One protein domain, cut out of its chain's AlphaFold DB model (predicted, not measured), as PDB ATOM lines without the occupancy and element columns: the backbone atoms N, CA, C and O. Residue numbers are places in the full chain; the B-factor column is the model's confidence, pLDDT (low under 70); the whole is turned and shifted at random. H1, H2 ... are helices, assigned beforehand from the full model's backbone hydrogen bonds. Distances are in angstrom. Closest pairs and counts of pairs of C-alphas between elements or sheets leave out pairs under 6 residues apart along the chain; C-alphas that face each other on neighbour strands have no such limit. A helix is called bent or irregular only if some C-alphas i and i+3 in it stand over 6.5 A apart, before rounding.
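What this domain is: This is residues 8 to 105 of the 105 residues of an uncharacterized protein of Planifilum fulgidum (UniProt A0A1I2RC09). Two pairs of helices lie one over the other, the folded-back arms H2a and H2b and the hairpin H4 and H5, with few contacts between the pairs; H1 and H3 stand at one end. The 98 printed residues include five named helices, H1 to H5, and no named strand: all helix. The whole is compact, radius of gyration of the C-alphas 13.0 A, spanning 35 by 24 by 23 A.

How they stand to each other: H1, residues 8 to 20, touches H3, residues 63 to 71, with residues 16 to 20 alone; their closest C-alphas, of Leu 20 and Glu 65, are 6.4 A apart. H2, residues 27 to 60, one helix by its hydrogen bonds, is bent: C-alphas 43 and 46 are 9.6 A apart. Its arms H2a, residues 27 to 43, and H2b, residues 46 to 60, run opposite ways at a shallow tilt of 29 degrees. H4, residues 75 to 88, and H5, residues 94 to 103, form a hairpin; their closest C-alphas, of Arg 80 and Lys 101, are 5.8 A apart. Every O i to N i+4 pair inside H1, the arms H2a and H2b, H3, H4 and H5 is within hydrogen-bond range.

Where its parts are: H1 begins at C-alpha 8 (-18.555, -20.261, -16.079). H2a is 24.6 A long. H5 ends at C-alpha 103 (-11.649, -22.992, -35.151).

The domain as a whole: The printed part has no cut and no long link. Residue 105 alone is under pLDDT 70.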
ATOM      1  N   LEU A   8     -18.583 -19.865 -14.681       85.25
ATOM      2  CA  LEU A   8     -18.555 -20.261 -16.079       85.25
ATOM      3  C   LEU A   8     -19.376 -21.533 -16.387       85.25
ATOM      4  O   LEU A   8     -19.955 -21.624 -17.465       85.25
ATOM      5  N   TYR A   9     -19.480 -22.505 -15.475       87.81
ATOM      6  CA  TYR A   9     -20.372 -23.665 -15.637       87.81
ATOM      7  C   TYR A   9     -21.840 -23.273 -15.548       87.81
ATOM      8  O   TYR A   9     -22.659 -23.791 -16.309       87.81
ATOM      9  N   GLU A  10     -22.175 -22.376 -14.623       90.00
ATOM     10  CA  GLU A  10     -23.527 -21.835 -14.500       90.00
ATOM     11  C   GLU A  10     -23.897 -21.027 -15.736       90.00
ATOM     12  O   GLU A  10     -24.927 -21.297 -16.351       90.00
ATOM     13  N   GLU A  11     -23.018 -20.122 -16.159       90.31
ATOM     14  CA  GLU A  11     -23.191 -19.334 -17.373       90.31
ATOM     15  C   GLU A  11     -23.339 -20.228 -18.608       90.31
ATOM     16  O   GLU A  11     -24.270 -20.039 -19.389       90.31
ATOM     17  N   ALA A  12     -22.482 -21.242 -18.767       88.88
ATOM     18  CA  ALA A  12     -22.565 -22.173 -19.886       88.88
ATOM     19  C   ALA A  12     -23.879 -22.964 -19.872       88.88
ATOM     20  O   ALA A  12     -24.547 -23.061 -20.901       88.88
ATOM     21  N   ALA A  13     -24.286 -23.496 -18.716       91.62
ATOM     22  CA  ALA A  13     -25.537 -24.236 -18.596       91.62
ATOM     23  C   ALA A  13     -26.753 -23.348 -18.894       91.62
ATOM     24  O   ALA A  13     -27.634 -23.746 -19.655       91.62
ATOM     25  N   GLN A  14     -26.801 -22.143 -18.320       92.31
ATOM     26  CA  GLN A  14     -27.881 -21.182 -18.547       92.31
ATOM     27  C   GLN A  14     -27.939 -20.749 -20.010       92.31
ATOM     28  O   GLN A  14     -29.020 -20.726 -20.596       92.31
ATOM     29  N   TYR A  15     -26.789 -20.447 -20.612       91.25
ATOM     30  CA  TYR A  15     -26.706 -20.032 -22.003       91.25
ATOM     31  C   TYR A  15     -27.175 -21.129 -22.955       91.25
ATOM     32  O   TYR A  15     -28.069 -20.884 -23.762       91.25
ATOM     33  N   ILE A  16     -26.627 -22.341 -22.829       90.62
ATOM     34  CA  ILE A  16     -26.996 -23.470 -23.687       90.62
ATOM     35  C   ILE A  16     -28.493 -23.756 -23.551       90.62
ATOM     36  O   ILE A  16     -29.195 -23.849 -24.554       90.62
ATOM     37  N   ASN A  17     -29.015 -23.818 -22.325       93.31
ATOM     38  CA  ASN A  17     -30.435 -24.084 -22.107       93.31
ATOM     39  C   ASN A  17     -31.339 -22.971 -22.658       93.31
ATOM     40  O   ASN A  17     -32.418 -23.262 -23.173       93.31
ATOM     41  N   ARG A  18     -30.908 -21.704 -22.578       92.62
ATOM     42  CA  ARG A  18     -31.634 -20.565 -23.155       92.62
ATOM     43  C   ARG A  18     -31.646 -20.623 -24.682       92.62
ATOM     44  O   ARG A  18     -32.707 -20.439 -25.262       92.62
ATOM     45  N   VAL A  19     -30.502 -20.877 -25.322       91.19
ATOM     46  CA  VAL A  19     -30.407 -20.961 -26.792       91.19
ATOM     47  C   VAL A  19     -31.225 -22.136 -27.331       91.19
ATOM     48  O   VAL A  19     -31.878 -22.007 -28.362       91.19
ATOM     49  N   LEU A  20     -31.229 -23.267 -26.621       90.88
ATOM     50  CA  LEU A  20     -31.965 -24.464 -27.029       90.88
ATOM     51  C   LEU A  20     -33.443 -24.461 -26.614       90.88
ATOM     52  O   LEU A  20     -34.194 -25.330 -27.047       90.88
ATOM     53  N   GLY A  21     -33.874 -23.529 -25.758       91.38
ATOM     54  CA  GLY A  21     -35.251 -23.473 -25.256       91.38
ATOM     55  C   GLY A  21     -35.655 -24.663 -24.370       91.38
ATOM     56  O   GLY A  21     -36.841 -24.882 -24.142       91.38
ATOM     57  N   ARG A  22     -34.691 -25.444 -23.861       92.69
ATOM     58  CA  ARG A  22     -34.930 -26.613 -22.995       92.69
ATOM     59  C   ARG A  22     -33.794 -26.833 -22.000       92.69
ATOM     60  O   ARG A  22     -32.692 -26.321 -22.162       92.69
ATOM     61  N   ARG A  23     -34.025 -27.671 -20.984       90.25
ATOM     62  CA  ARG A  23     -32.991 -28.095 -20.019       90.25
ATOM     63  C   ARG A  23     -32.116 -29.219 -20.596       90.25
ATOM     64  O   ARG A  23     -32.279 -30.380 -20.233       90.25
ATOM     65  N   ALA A  24     -31.201 -28.880 -21.502       88.12
ATOM     66  CA  ALA A  24     -30.278 -29.832 -22.128       88.12
ATOM     67  C   ALA A  24     -29.093 -30.211 -21.224       88.12
ATOM     68  O   ALA A  24     -28.668 -31.370 -21.176       88.12
ATOM     69  N   VAL A  25     -28.573 -29.242 -20.471       90.69
ATOM     70  CA  VAL A  25     -27.383 -29.395 -19.627       90.69
ATOM     71  C   VAL A  25     -27.597 -28.808 -18.237       90.69
ATOM     72  O   VAL A  25     -28.363 -27.871 -18.032       90.69
ATOM     73  N   SER A  26     -26.898 -29.372 -17.256       91.25
ATOM     74  CA  SER A  26     -26.835 -28.864 -15.886       91.25
ATOM     75  C   SER A  26     -25.381 -28.668 -15.478       91.25
ATOM     76  O   SER A  26     -24.497 -29.342 -16.008       91.25
ATOM     77  N   VAL A  27     -25.131 -27.804 -14.491       90.50
ATOM     78  CA  VAL A  27     -23.788 -27.574 -13.924       90.50
ATOM     79  C   VAL A  27     -23.125 -28.892 -13.519       90.50
ATOM     80  O   VAL A  27     -21.994 -29.171 -13.904       90.50
ATOM     81  N   ARG A  28     -23.872 -29.767 -12.827       88.94
ATOM     82  CA  ARG A  28     -23.393 -31.101 -12.425       88.94
ATOM     83  C   ARG A  28     -22.989 -31.962 -13.622       88.94
ATOM     84  O   ARG A  28     -22.007 -32.696 -13.545       88.94
ATOM     85  N   ARG A  29     -23.740 -31.889 -14.727       89.12
ATOM     86  CA  ARG A  29     -23.429 -32.636 -15.951       89.12
ATOM     87  C   ARG A  29     -22.192 -32.074 -16.652       89.12
ATOM     88  O   ARG A  29     -21.354 -32.871 -17.054       89.12
ATOM     89  N   ILE A  30     -22.041 -30.749 -16.737       88.94
ATOM     90  CA  ILE A  30     -20.838 -30.104 -17.295       88.94
ATOM     91  C   ILE A  30     -19.599 -30.504 -16.488       88.94
ATOM     92  O   ILE A  30     -18.609 -30.953 -17.057       88.94
ATOM     93  N   HIS A  31     -19.688 -30.444 -15.159       89.50
ATOM     94  CA  HIS A  31     -18.608 -30.881 -14.279       89.50
ATOM     95  C   HIS A  31     -18.248 -32.357 -14.509       89.50
ATOM     96  O   HIS A  31     -17.081 -32.698 -14.687       89.50
ATOM     97  N   ARG A  32     -19.246 -33.252 -14.561       90.00
ATOM     98  CA  ARG A  32     -19.013 -34.681 -14.830       90.00
ATOM     99  C   ARG A  32     -18.338 -34.905 -16.187       90.00
ATOM    100  O   ARG A  32     -17.430 -35.723 -16.270       90.00
ATOM    101  N   VAL A  33     -18.755 -34.174 -17.219       90.31
ATOM    102  CA  VAL A  33     -18.148 -34.232 -18.555       90.31
ATOM    103  C   VAL A  33     -16.670 -33.853 -18.516       90.31
ATOM    104  O   VAL A  33     -15.866 -34.520 -19.161       90.31
ATOM    105  N   ILE A  34     -16.310 -32.812 -17.764       89.19
ATOM    106  CA  ILE A  34     -14.922 -32.355 -17.635       89.19
ATOM    107  C   ILE A  34     -14.079 -33.386 -16.894       89.19
ATOM    108  O   ILE A  34     -12.987 -33.718 -17.348       89.19
ATOM    109  N   GLU A  35     -14.596 -33.965 -15.813       90.88
ATOM    110  CA  GLU A  35     -13.905 -35.051 -15.111       90.88
ATOM    111  C   GLU A  35     -13.702 -36.282 -16.006       90.88
ATOM    112  O   GLU A  35     -12.610 -36.850 -16.049       90.88
ATOM    113  N   GLN A  36     -14.709 -36.655 -16.798       90.62
ATOM    114  CA  GLN A  36     -14.576 -37.720 -17.795       90.62
ATOM    115  C   GLN A  36     -13.543 -37.366 -18.871       90.62
ATOM    116  O   GLN A  36     -12.709 -38.200 -19.215       90.62
ATOM    117  N   ALA A  37     -13.523 -36.122 -19.353       89.19
ATOM    118  CA  ALA A  37     -12.530 -35.653 -20.314       89.19
ATOM    119  C   ALA A  37     -11.099 -35.744 -19.753       89.19
ATOM    120  O   ALA A  37     -10.190 -36.183 -20.460       89.19
ATOM    121  N   LYS A  38     -10.891 -35.417 -18.467       90.31
ATOM    122  CA  LYS A  38      -9.602 -35.617 -17.779       90.31
ATOM    123  C   LYS A  38      -9.205 -37.092 -17.749       90.31
ATOM    124  O   LYS A  38      -8.046 -37.412 -18.003       90.31
ATOM    125  N   GLN A  39     -10.143 -37.986 -17.436       91.38
ATOM    126  CA  GLN A  39      -9.884 -39.429 -17.412       91.38
ATOM    127  C   GLN A  39      -9.505 -39.954 -18.800       91.38
ATOM    128  O   GLN A  39      -8.472 -40.606 -18.933       91.38
ATOM    129  N   VAL A  40     -10.272 -39.596 -19.834       90.94
ATOM    130  CA  VAL A  40      -9.996 -39.966 -21.233       90.94
ATOM    131  C   VAL A  40      -8.641 -39.428 -21.691       90.94
ATOM    132  O   VAL A  40      -7.871 -40.146 -22.327       90.94
ATOM    133  N   ARG A  41      -8.299 -38.185 -21.325       89.38
ATOM    134  CA  ARG A  41      -6.988 -37.602 -21.639       89.38
ATOM    135  C   ARG A  41      -5.844 -38.400 -21.018       89.38
ATOM    136  O   ARG A  41      -4.814 -38.573 -21.665       89.38
ATOM    137  N   ARG A  42      -6.005 -38.866 -19.776       87.94
ATOM    138  CA  ARG A  42      -4.987 -39.664 -19.076       87.94
ATOM    139  C   ARG A  42      -4.830 -41.062 -19.669       87.94
ATOM    140  O   ARG A  42      -3.711 -41.555 -19.696       87.94
ATOM    141  N   SER A  43      -5.915 -41.686 -20.126       88.62
ATOM    142  CA  SER A  43      -5.882 -43.061 -20.634       88.62
ATOM    143  C   SER A  43      -5.512 -43.168 -22.114       88.62
ATOM    144  O   SER A  43      -4.809 -44.097 -22.490       88.62
ATOM    145  N   GLY A  44      -5.972 -42.235 -22.954       82.44
ATOM    146  CA  GLY A  44      -5.861 -42.340 -24.416       82.44
ATOM    147  C   GLY A  44      -5.320 -41.090 -25.117       82.44
ATOM    148  O   GLY A  44      -5.365 -40.999 -26.344       82.44
ATOM    149  N   GLY A  45      -4.819 -40.110 -24.361       89.38
ATOM    150  CA  GLY A  45      -4.183 -38.915 -24.912       89.38
ATOM    151  C   GLY A  45      -5.139 -37.993 -25.679       89.38
ATOM    152  O   GLY A  45      -6.328 -37.886 -25.379       89.38
ATOM    153  N   ALA A  46      -4.597 -37.262 -26.658       85.25
ATOM    154  CA  ALA A  46      -5.333 -36.241 -27.410       85.25
ATOM    155  C   ALA A  46      -6.371 -36.825 -28.378       85.25
ATOM    156  O   ALA A  46      -7.468 -36.281 -28.499       85.25
ATOM    157  N   PHE A  47      -6.043 -37.938 -29.037       86.00
ATOM    158  CA  PHE A  47      -6.930 -38.564 -30.015       86.00
ATOM    159  C   PHE A  47      -8.195 -39.129 -29.354       86.00
ATOM    160  O   PHE A  47      -9.303 -38.845 -29.806       86.00
ATOM    161  N   ALA A  48      -8.048 -39.836 -28.227       88.62
ATOM    162  CA  ALA A  48      -9.193 -40.342 -27.473       88.62
ATOM    163  C   ALA A  48     -10.086 -39.206 -26.952       88.62
ATOM    164  O   ALA A  48     -11.310 -39.313 -26.988       88.62
ATOM    165  N   LEU A  49      -9.485 -38.092 -26.520       88.38
ATOM    166  CA  LEU A  49     -10.230 -36.914 -26.082       88.38
ATOM    167  C   LEU A  49     -11.051 -36.295 -27.224       88.38
ATOM    168  O   LEU A  49     -12.192 -35.895 -27.001       88.38
ATOM    169  N   LEU A  50     -10.492 -36.234 -28.436       85.12
ATOM    170  CA  LEU A  50     -11.180 -35.713 -29.621       85.12
ATOM    171  C   LEU A  50     -12.338 -36.619 -30.064       85.12
ATOM    172  O   LEU A  50     -13.407 -36.134 -30.437       85.12
ATOM    173  N   HIS A  51     -12.156 -37.936 -29.974       86.81
ATOM    174  CA  HIS A  51     -13.233 -38.889 -30.227       86.81
ATOM    175  C   HIS A  51     -14.355 -38.746 -29.187       86.81
ATOM    176  O   HIS A  51     -15.523 -38.578 -29.538       86.81
ATOM    177  N   TYR A  52     -13.993 -38.717 -27.901       88.94
ATOM    178  CA  TYR A  52     -14.934 -38.545 -26.796       88.94
ATOM    179  C   TYR A  52     -15.746 -37.251 -26.914       88.94
ATOM    180  O   TYR A  52     -16.961 -37.273 -26.719       88.94
ATOM    181  N   SER A  53     -15.105 -36.126 -27.250       85.25
ATOM    182  CA  SER A  53     -15.802 -34.845 -27.399       85.25
ATOM    183  C   SER A  53     -16.795 -34.867 -28.561       85.25
ATOM    184  O   SER A  53     -17.919 -34.386 -28.411       85.25
ATOM    185  N   THR A  54     -16.421 -35.488 -29.681       85.06
ATOM    186  CA  THR A  54     -17.299 -35.658 -30.842       85.06
ATOM    187  C   THR A  54     -18.520 -36.501 -30.477       85.06
ATOM    188  O   THR A  54     -19.651 -36.072 -30.699       85.06
ATOM    189  N   GLU A  55     -18.336 -37.662 -29.850       88.88
ATOM    190  CA  GLU A  55     -19.459 -38.500 -29.408       88.88
ATOM    191  C   GLU A  55     -20.342 -37.816 -28.361       88.88
ATOM    192  O   GLU A  55     -21.553 -38.033 -28.316       88.88
ATOM    193  N   LEU A  56     -19.744 -37.033 -27.464       87.94
ATOM    194  CA  LEU A  56     -20.475 -36.346 -26.411       87.94
ATOM    195  C   LEU A  56     -21.451 -35.321 -26.993       87.94
ATOM    196  O   LEU A  56     -22.593 -35.254 -26.541       87.94
ATOM    197  N   VAL A  57     -21.020 -34.548 -27.993       86.00
ATOM    198  CA  VAL A  57     -21.879 -33.562 -28.664       86.00
ATOM    199  C   VAL A  57     -23.099 -34.252 -29.274       86.00
ATOM    200  O   VAL A  57     -24.217 -33.845 -28.976       86.00
ATOM    201  N   HIS A  58     -22.898 -35.343 -30.017       85.75
ATOM    202  CA  HIS A  58     -23.992 -36.111 -30.629       85.75
ATOM    203  C   HIS A  58     -24.926 -36.771 -29.603       85.75
ATOM    204  O   HIS A  58     -26.106 -36.969 -29.878       85.75
ATOM    205  N   ARG A  59     -24.425 -37.115 -28.408       87.94
ATOM    206  CA  ARG A  59     -25.244 -37.675 -27.319       87.94
ATOM    207  C   ARG A  59     -26.074 -36.628 -26.578       87.94
ATOM    208  O   ARG A  59     -27.118 -36.967 -26.026       87.94
ATOM    209  N   LEU A  60     -25.583 -35.393 -26.478       86.12
ATOM    210  CA  LEU A  60     -26.230 -34.334 -25.698       86.12
ATOM    211  C   LEU A  60     -27.174 -33.462 -26.529       86.12
ATOM    212  O   LEU A  60     -28.152 -32.934 -25.986       86.12
ATOM    213  N   PHE A  61     -26.872 -33.306 -27.815       90.12
ATOM    214  CA  PHE A  61     -27.521 -32.343 -28.691       90.12
ATOM    215  C   PHE A  61     -27.889 -32.990 -30.021       90.12
ATOM    216  O   PHE A  61     -27.107 -33.749 -30.595       90.12
ATOM    217  N   ALA A  62     -29.069 -32.650 -30.530       90.38
ATOM    218  CA  ALA A  62     -29.424 -32.961 -31.904       90.38
ATOM    219  C   ALA A  62     -28.600 -32.097 -32.887       90.38
ATOM    220  O   ALA A  62     -28.133 -31.013 -32.518       90.38
ATOM    221  N   PRO A  63     -28.411 -32.528 -34.148       88.38
ATOM    222  CA  PRO A  63     -27.627 -31.763 -35.117       88.38
ATOM    223  C   PRO A  63     -28.129 -30.324 -35.326       88.38
ATOM    224  O   PRO A  63     -27.325 -29.400 -35.425       88.38
ATOM    225  N   ASP A  64     -29.446 -30.102 -35.326       90.94
ATOM    226  CA  ASP A  64     -30.037 -28.765 -35.461       90.94
ATOM    227  C   ASP A  64     -29.776 -27.881 -34.228       90.94
ATOM    228  O   ASP A  64     -29.598 -26.669 -34.353       90.94
ATOM    229  N   GLU A  65     -29.710 -28.475 -33.037       90.44
ATOM    230  CA  GLU A  65     -29.370 -27.789 -31.789       90.44
ATOM    231  C   GLU A  65     -27.915 -27.328 -31.772       90.44
ATOM    232  O   GLU A  65     -27.619 -26.214 -31.337       90.44
ATOM    233  N   VAL A  66     -27.011 -28.158 -32.293       88.62
ATOM    234  CA  VAL A  66     -25.602 -27.789 -32.471       88.62
ATOM    235  C   VAL A  66     -25.486 -26.595 -33.415       88.62
ATOM    236  O   VAL A  66     -24.763 -25.646 -33.114       88.62
ATOM    237  N   GLU A  67     -26.227 -26.592 -34.522       89.56
ATOM    238  CA  GLU A  67     -26.230 -25.463 -35.456       89.56
ATOM    239  C   GLU A  67     -26.867 -24.200 -34.857       89.56
ATOM    240  O   GLU A  67     -26.339 -23.103 -35.044       89.56
ATOM    241  N   LYS A  68     -27.938 -24.326 -34.062       90.12
ATOM    242  CA  LYS A  68     -28.510 -23.196 -33.304       90.12
ATOM    243  C   LYS A  68     -27.493 -22.597 -32.332       90.12
ATOM    244  O   LYS A  68     -27.365 -21.376 -32.274       90.12
ATOM    245  N   LEU A  69     -26.752 -23.440 -31.609       87.44
ATOM    246  CA  LEU A  69     -25.683 -22.997 -30.713       87.44
ATOM    247  C   LEU A  69     -24.545 -22.324 -31.472       87.44
ATOM    248  O   LEU A  69     -24.056 -21.309 -31.013       87.44
ATOM    249  N   LYS A  70     -24.122 -22.828 -32.632       86.94
ATOM    250  CA  LYS A  70     -23.052 -22.182 -33.414       86.94
ATOM    251  C   LYS A  70     -23.458 -20.813 -33.960       86.94
ATOM    252  O   LYS A  70     -22.620 -19.924 -34.065       86.94
ATOM    253  N   ARG A  71     -24.736 -20.638 -34.309       88.94
ATOM    254  CA  ARG A  71     -25.280 -19.385 -34.865       88.94
ATOM    255  C   ARG A  71     -25.566 -18.318 -33.812       88.94
ATOM    256  O   ARG A  71     -25.877 -17.182 -34.171       88.94
ATOM    257  N   SER A  72     -25.518 -18.651 -32.526       86.50
ATOM    258  CA  SER A  72     -25.860 -17.695 -31.480       86.50
ATOM    259  C   SER A  72     -24.733 -16.682 -31.254       86.50
ATOM    260  O   SER A  72     -23.550 -17.014 -31.219       86.50
ATOM    261  N   SER A  73     -25.106 -15.418 -31.038       81.94
ATOM    262  CA  SER A  73     -24.176 -14.275 -31.000       81.94
ATOM    263  C   SER A  73     -23.055 -14.378 -29.958       81.94
ATOM    264  O   SER A  73     -21.993 -13.789 -30.132       81.94
ATOM    265  N   ARG A  74     -23.271 -15.138 -28.878       86.62
ATOM    266  CA  ARG A  74     -22.295 -15.341 -27.791       86.62
ATOM    267  C   ARG A  74     -21.560 -16.684 -27.855       86.62
ATOM    268  O   ARG A  74     -20.794 -16.989 -26.944       86.62
ATOM    269  N   TYR A  75     -21.759 -17.485 -28.906       86.06
ATOM    270  CA  TYR A  75     -21.125 -18.800 -29.034       86.06
ATOM    271  C   TYR A  75     -19.602 -18.703 -28.989       86.06
ATOM    272  O   TYR A  75     -18.960 -19.387 -28.195       86.06
ATOM    273  N   GLY A  76     -19.031 -17.795 -29.786       85.75
ATOM    274  CA  GLY A  76     -17.584 -17.613 -29.874       85.75
ATOM    275  C   GLY A  76     -16.948 -17.199 -28.545       85.75
ATOM    276  O   GLY A  76     -15.913 -17.739 -28.157       85.75
ATOM    277  N   GLU A  77     -17.578 -16.272 -27.819       88.75
ATOM    278  CA  GLU A  77     -17.108 -15.816 -26.505       88.75
ATOM    279  C   GLU A  77     -17.151 -16.955 -25.477       88.75
ATOM    280  O   GLU A  77     -16.139 -17.260 -24.839       88.75
ATOM    281  N   LEU A  78     -18.302 -17.626 -25.361       86.75
ATOM    282  CA  LEU A  78     -18.490 -18.704 -24.398       86.75
ATOM    283  C   LEU A  78     -17.552 -19.880 -24.683       86.75
ATOM    284  O   LEU A  78     -16.919 -20.405 -23.769       86.75
ATOM    285  N   ALA A  79     -17.419 -20.276 -25.948       86.81
ATOM    286  CA  ALA A  79     -16.544 -21.369 -26.342       86.81
ATOM    287  C   ALA A  79     -15.071 -21.052 -26.048       86.81
ATOM    288  O   ALA A  79     -14.362 -21.917 -25.539       86.81
ATOM    289  N   ARG A  80     -14.604 -19.815 -26.275       90.00
ATOM    290  CA  ARG A  80     -13.230 -19.412 -25.914       90.00
ATOM    291  C   ARG A  80     -12.983 -19.500 -24.411       90.00
ATOM    292  O   ARG A  80     -11.959 -20.051 -24.018       90.00
ATOM    293  N   ARG A  81     -13.927 -19.026 -23.592       89.19
ATOM    294  CA  ARG A  81     -13.840 -19.106 -22.124       89.19
ATOM    295  C   ARG A  81     -13.863 -20.554 -21.631       89.19
ATOM    296  O   ARG A  81     -13.074 -20.918 -20.767       89.19
ATOM    297  N   LEU A  82     -14.699 -21.411 -22.221       86.88
ATOM    298  CA  LEU A  82     -14.711 -22.848 -21.919       86.88
ATOM    299  C   LEU A  82     -13.409 -23.546 -22.331       86.88
ATOM    300  O   LEU A  82     -12.938 -24.425 -21.613       86.88
ATOM    301  N   ILE A  83     -12.804 -23.155 -23.456       88.81
ATOM    302  CA  ILE A  83     -11.488 -23.659 -23.870       88.81
ATOM    303  C   ILE A  83     -10.408 -23.246 -22.859       88.81
ATOM    304  O   ILE A  83      -9.577 -24.077 -22.504       88.81
ATOM    305  N   ASP A  84     -10.426 -22.002 -22.371       88.94
ATOM    306  CA  ASP A  84      -9.503 -21.553 -21.318       88.94
ATOM    307  C   ASP A  84      -9.662 -22.367 -20.039       88.94
ATOM    308  O   ASP A  84      -8.678 -22.864 -19.490       88.94
ATOM    309  N   LEU A  85     -10.903 -22.623 -19.638       87.50
ATOM    310  CA  LEU A  85     -11.174 -23.471 -18.491       87.50
ATOM    311  C   LEU A  85     -10.650 -24.902 -18.679       87.50
ATOM    312  O   LEU A  85     -10.089 -25.482 -17.755       87.50
ATOM    313  N   MET A  86     -10.767 -25.477 -19.878       87.06
ATOM    314  CA  MET A  86     -10.191 -26.797 -20.163       87.06
ATOM    315  C   MET A  86      -8.659 -26.816 -20.030       87.06
ATOM    316  O   MET A  86      -8.092 -27.867 -19.723       87.06
ATOM    317  N   VAL A  87      -7.978 -25.682 -20.235       89.12
ATOM    318  CA  VAL A  87      -6.536 -25.549 -19.971       89.12
ATOM    319  C   VAL A  87      -6.262 -25.492 -18.471       89.12
ATOM    320  O   VAL A  87      -5.372 -26.196 -17.993       89.12
ATOM    321  N   GLU A  88      -7.018 -24.682 -17.726       88.12
ATOM    322  CA  GLU A  88      -6.892 -24.562 -16.265       88.12
ATOM    323  C   GLU A  88      -7.117 -25.910 -15.571       88.12
ATOM    324  O   GLU A  88      -6.330 -26.332 -14.723       88.12
ATOM    325  N   GLU A  89      -8.130 -26.642 -16.027       85.31
ATOM    326  CA  GLU A  89      -8.482 -27.985 -15.570       85.31
ATOM    327  C   GLU A  89      -7.524 -29.071 -16.105       85.31
ATOM    328  O   GLU A  89      -7.688 -30.255 -15.808       85.31
ATOM    329  N   ARG A  90      -6.494 -28.699 -16.881       87.38
ATOM    330  CA  ARG A  90      -5.493 -29.604 -17.479       87.38
ATOM    331  C   ARG A  90      -6.097 -30.714 -18.350       87.38
ATOM    332  O   ARG A  90      -5.515 -31.792 -18.475       87.38
ATOM    333  N   VAL A  91      -7.253 -30.458 -18.958       88.12
ATOM    334  CA  VAL A  91      -7.883 -31.348 -19.947       88.12
ATOM    335  C   VAL A  91      -7.129 -31.269 -21.274       88.12
ATOM    336  O   VAL A  91      -6.875 -32.290 -21.912       88.12
ATOM    337  N   ILE A  92      -6.738 -30.055 -21.666       88.56
ATOM    338  CA  ILE A  92      -5.976 -29.769 -22.885       88.56
ATOM    339  C   ILE A  92      -4.779 -28.869 -22.581       88.56
ATOM    340  O   ILE A  92      -4.721 -28.162 -21.577       88.56
ATOM    341  N   THR A  93      -3.805 -28.880 -23.477       88.75
ATOM    342  CA  THR A  93      -2.634 -28.006 -23.440       88.75
ATOM    343  C   THR A  93      -2.947 -26.626 -24.017       88.75
ATOM    344  O   THR A  93      -3.859 -26.449 -24.826       88.75
ATOM    345  N   ARG A  94      -2.112 -25.634 -23.683       88.50
ATOM    346  CA  ARG A  94      -2.195 -24.283 -24.270       88.50
ATOM    347  C   ARG A  94      -2.100 -24.289 -25.802       88.50
ATOM    348  O   ARG A  94      -2.745 -23.474 -26.454       88.50
ATOM    349  N   ARG A  95      -1.307 -25.200 -26.382       88.12
ATOM    350  CA  ARG A  95      -1.163 -25.328 -27.844       88.12
ATOM    351  C   ARG A  95      -2.463 -25.811 -28.486       88.12
ATOM    352  O   ARG A  95      -2.940 -25.176 -29.421       88.12
ATOM    353  N   GLU A  96      -3.061 -26.866 -27.938       86.75
ATOM    354  CA  GLU A  96      -4.363 -27.385 -28.383       86.75
ATOM    355  C   GLU A  96      -5.460 -26.322 -28.230       86.75
ATOM    356  O   GLU A  96      -6.235 -26.091 -29.155       86.75
ATOM    357  N   ALA A  97      -5.469 -25.591 -27.112       89.31
ATOM    358  CA  ALA A  97      -6.401 -24.491 -26.891       89.31
ATOM    359  C   ALA A  97      -6.276 -23.382 -27.946       89.31
ATOM    360  O   ALA A  97      -7.290 -22.924 -28.467       89.31
ATOM    361  N   MET A  98      -5.058 -22.971 -28.318       88.75
ATOM    362  CA  MET A  98      -4.860 -21.992 -29.397       88.75
ATOM    363  C   MET A  98      -5.421 -22.478 -30.737       88.75
ATOM    364  O   MET A  98      -6.016 -21.684 -31.464       88.75
ATOM    365  N   MET A  99      -5.260 -23.764 -31.061       87.88
ATOM    366  CA  MET A  99      -5.833 -24.346 -32.279       87.88
ATOM    367  C   MET A  99      -7.365 -24.335 -32.232       87.88
ATOM    368  O   MET A  99      -8.000 -23.870 -33.177       87.88
ATOM    369  N   LEU A 100      -7.961 -24.756 -31.114       86.25
ATOM    370  CA  LEU A 100      -9.415 -24.770 -30.939       86.25
ATOM    371  C   LEU A 100     -10.016 -23.362 -31.002       86.25
ATOM    372  O   LEU A 100     -11.001 -23.147 -31.700       86.25
ATOM    373  N   LYS A 101      -9.400 -22.369 -30.352       87.31
ATOM    374  CA  LYS A 101      -9.886 -20.978 -30.391       87.31
ATOM    375  C   LYS A 101      -9.903 -20.386 -31.800       87.31
ATOM    376  O   LYS A 101     -10.736 -19.527 -32.070       87.31
ATOM    377  N   ARG A 102      -9.002 -20.829 -32.685       85.62
ATOM    378  CA  ARG A 102      -8.990 -20.426 -34.101       85.62
ATOM    379  C   ARG A 102     -10.115 -21.078 -34.904       85.62
ATOM    380  O   ARG A 102     -10.580 -20.465 -35.856       85.62
ATOM    381  N   ALA A 103     -10.535 -22.285 -34.523       80.62
ATOM    382  CA  ALA A 103     -11.649 -22.992 -35.151       80.62
ATOM    383  C   ALA A 103     -13.021 -22.429 -34.732       80.62
ATOM    384  O   ALA A 103     -13.968 -22.491 -35.505       80.62
ATOM    385  N   VAL A 104     -13.125 -21.845 -33.532       75.00
ATOM    386  CA  VAL A 104     -14.341 -21.176 -33.027       75.00
ATOM    387  C   VAL A 104     -14.399 -19.709 -33.497       75.00
ATOM    388  O   VAL A 104     -14.458 -18.773 -32.689       75.00
ATOM    389  N   ARG A 105     -14.301 -19.492 -34.809       59.03
ATOM    390  CA  ARG A 105     -14.359 -18.155 -35.411       59.03
ATOM    391  C   ARG A 105     -15.761 -17.802 -35.877       59.03
ATOM    392  O   ARG A 105     -16.429 -18.695 -36.433       59.03
TER     393      ARG A 105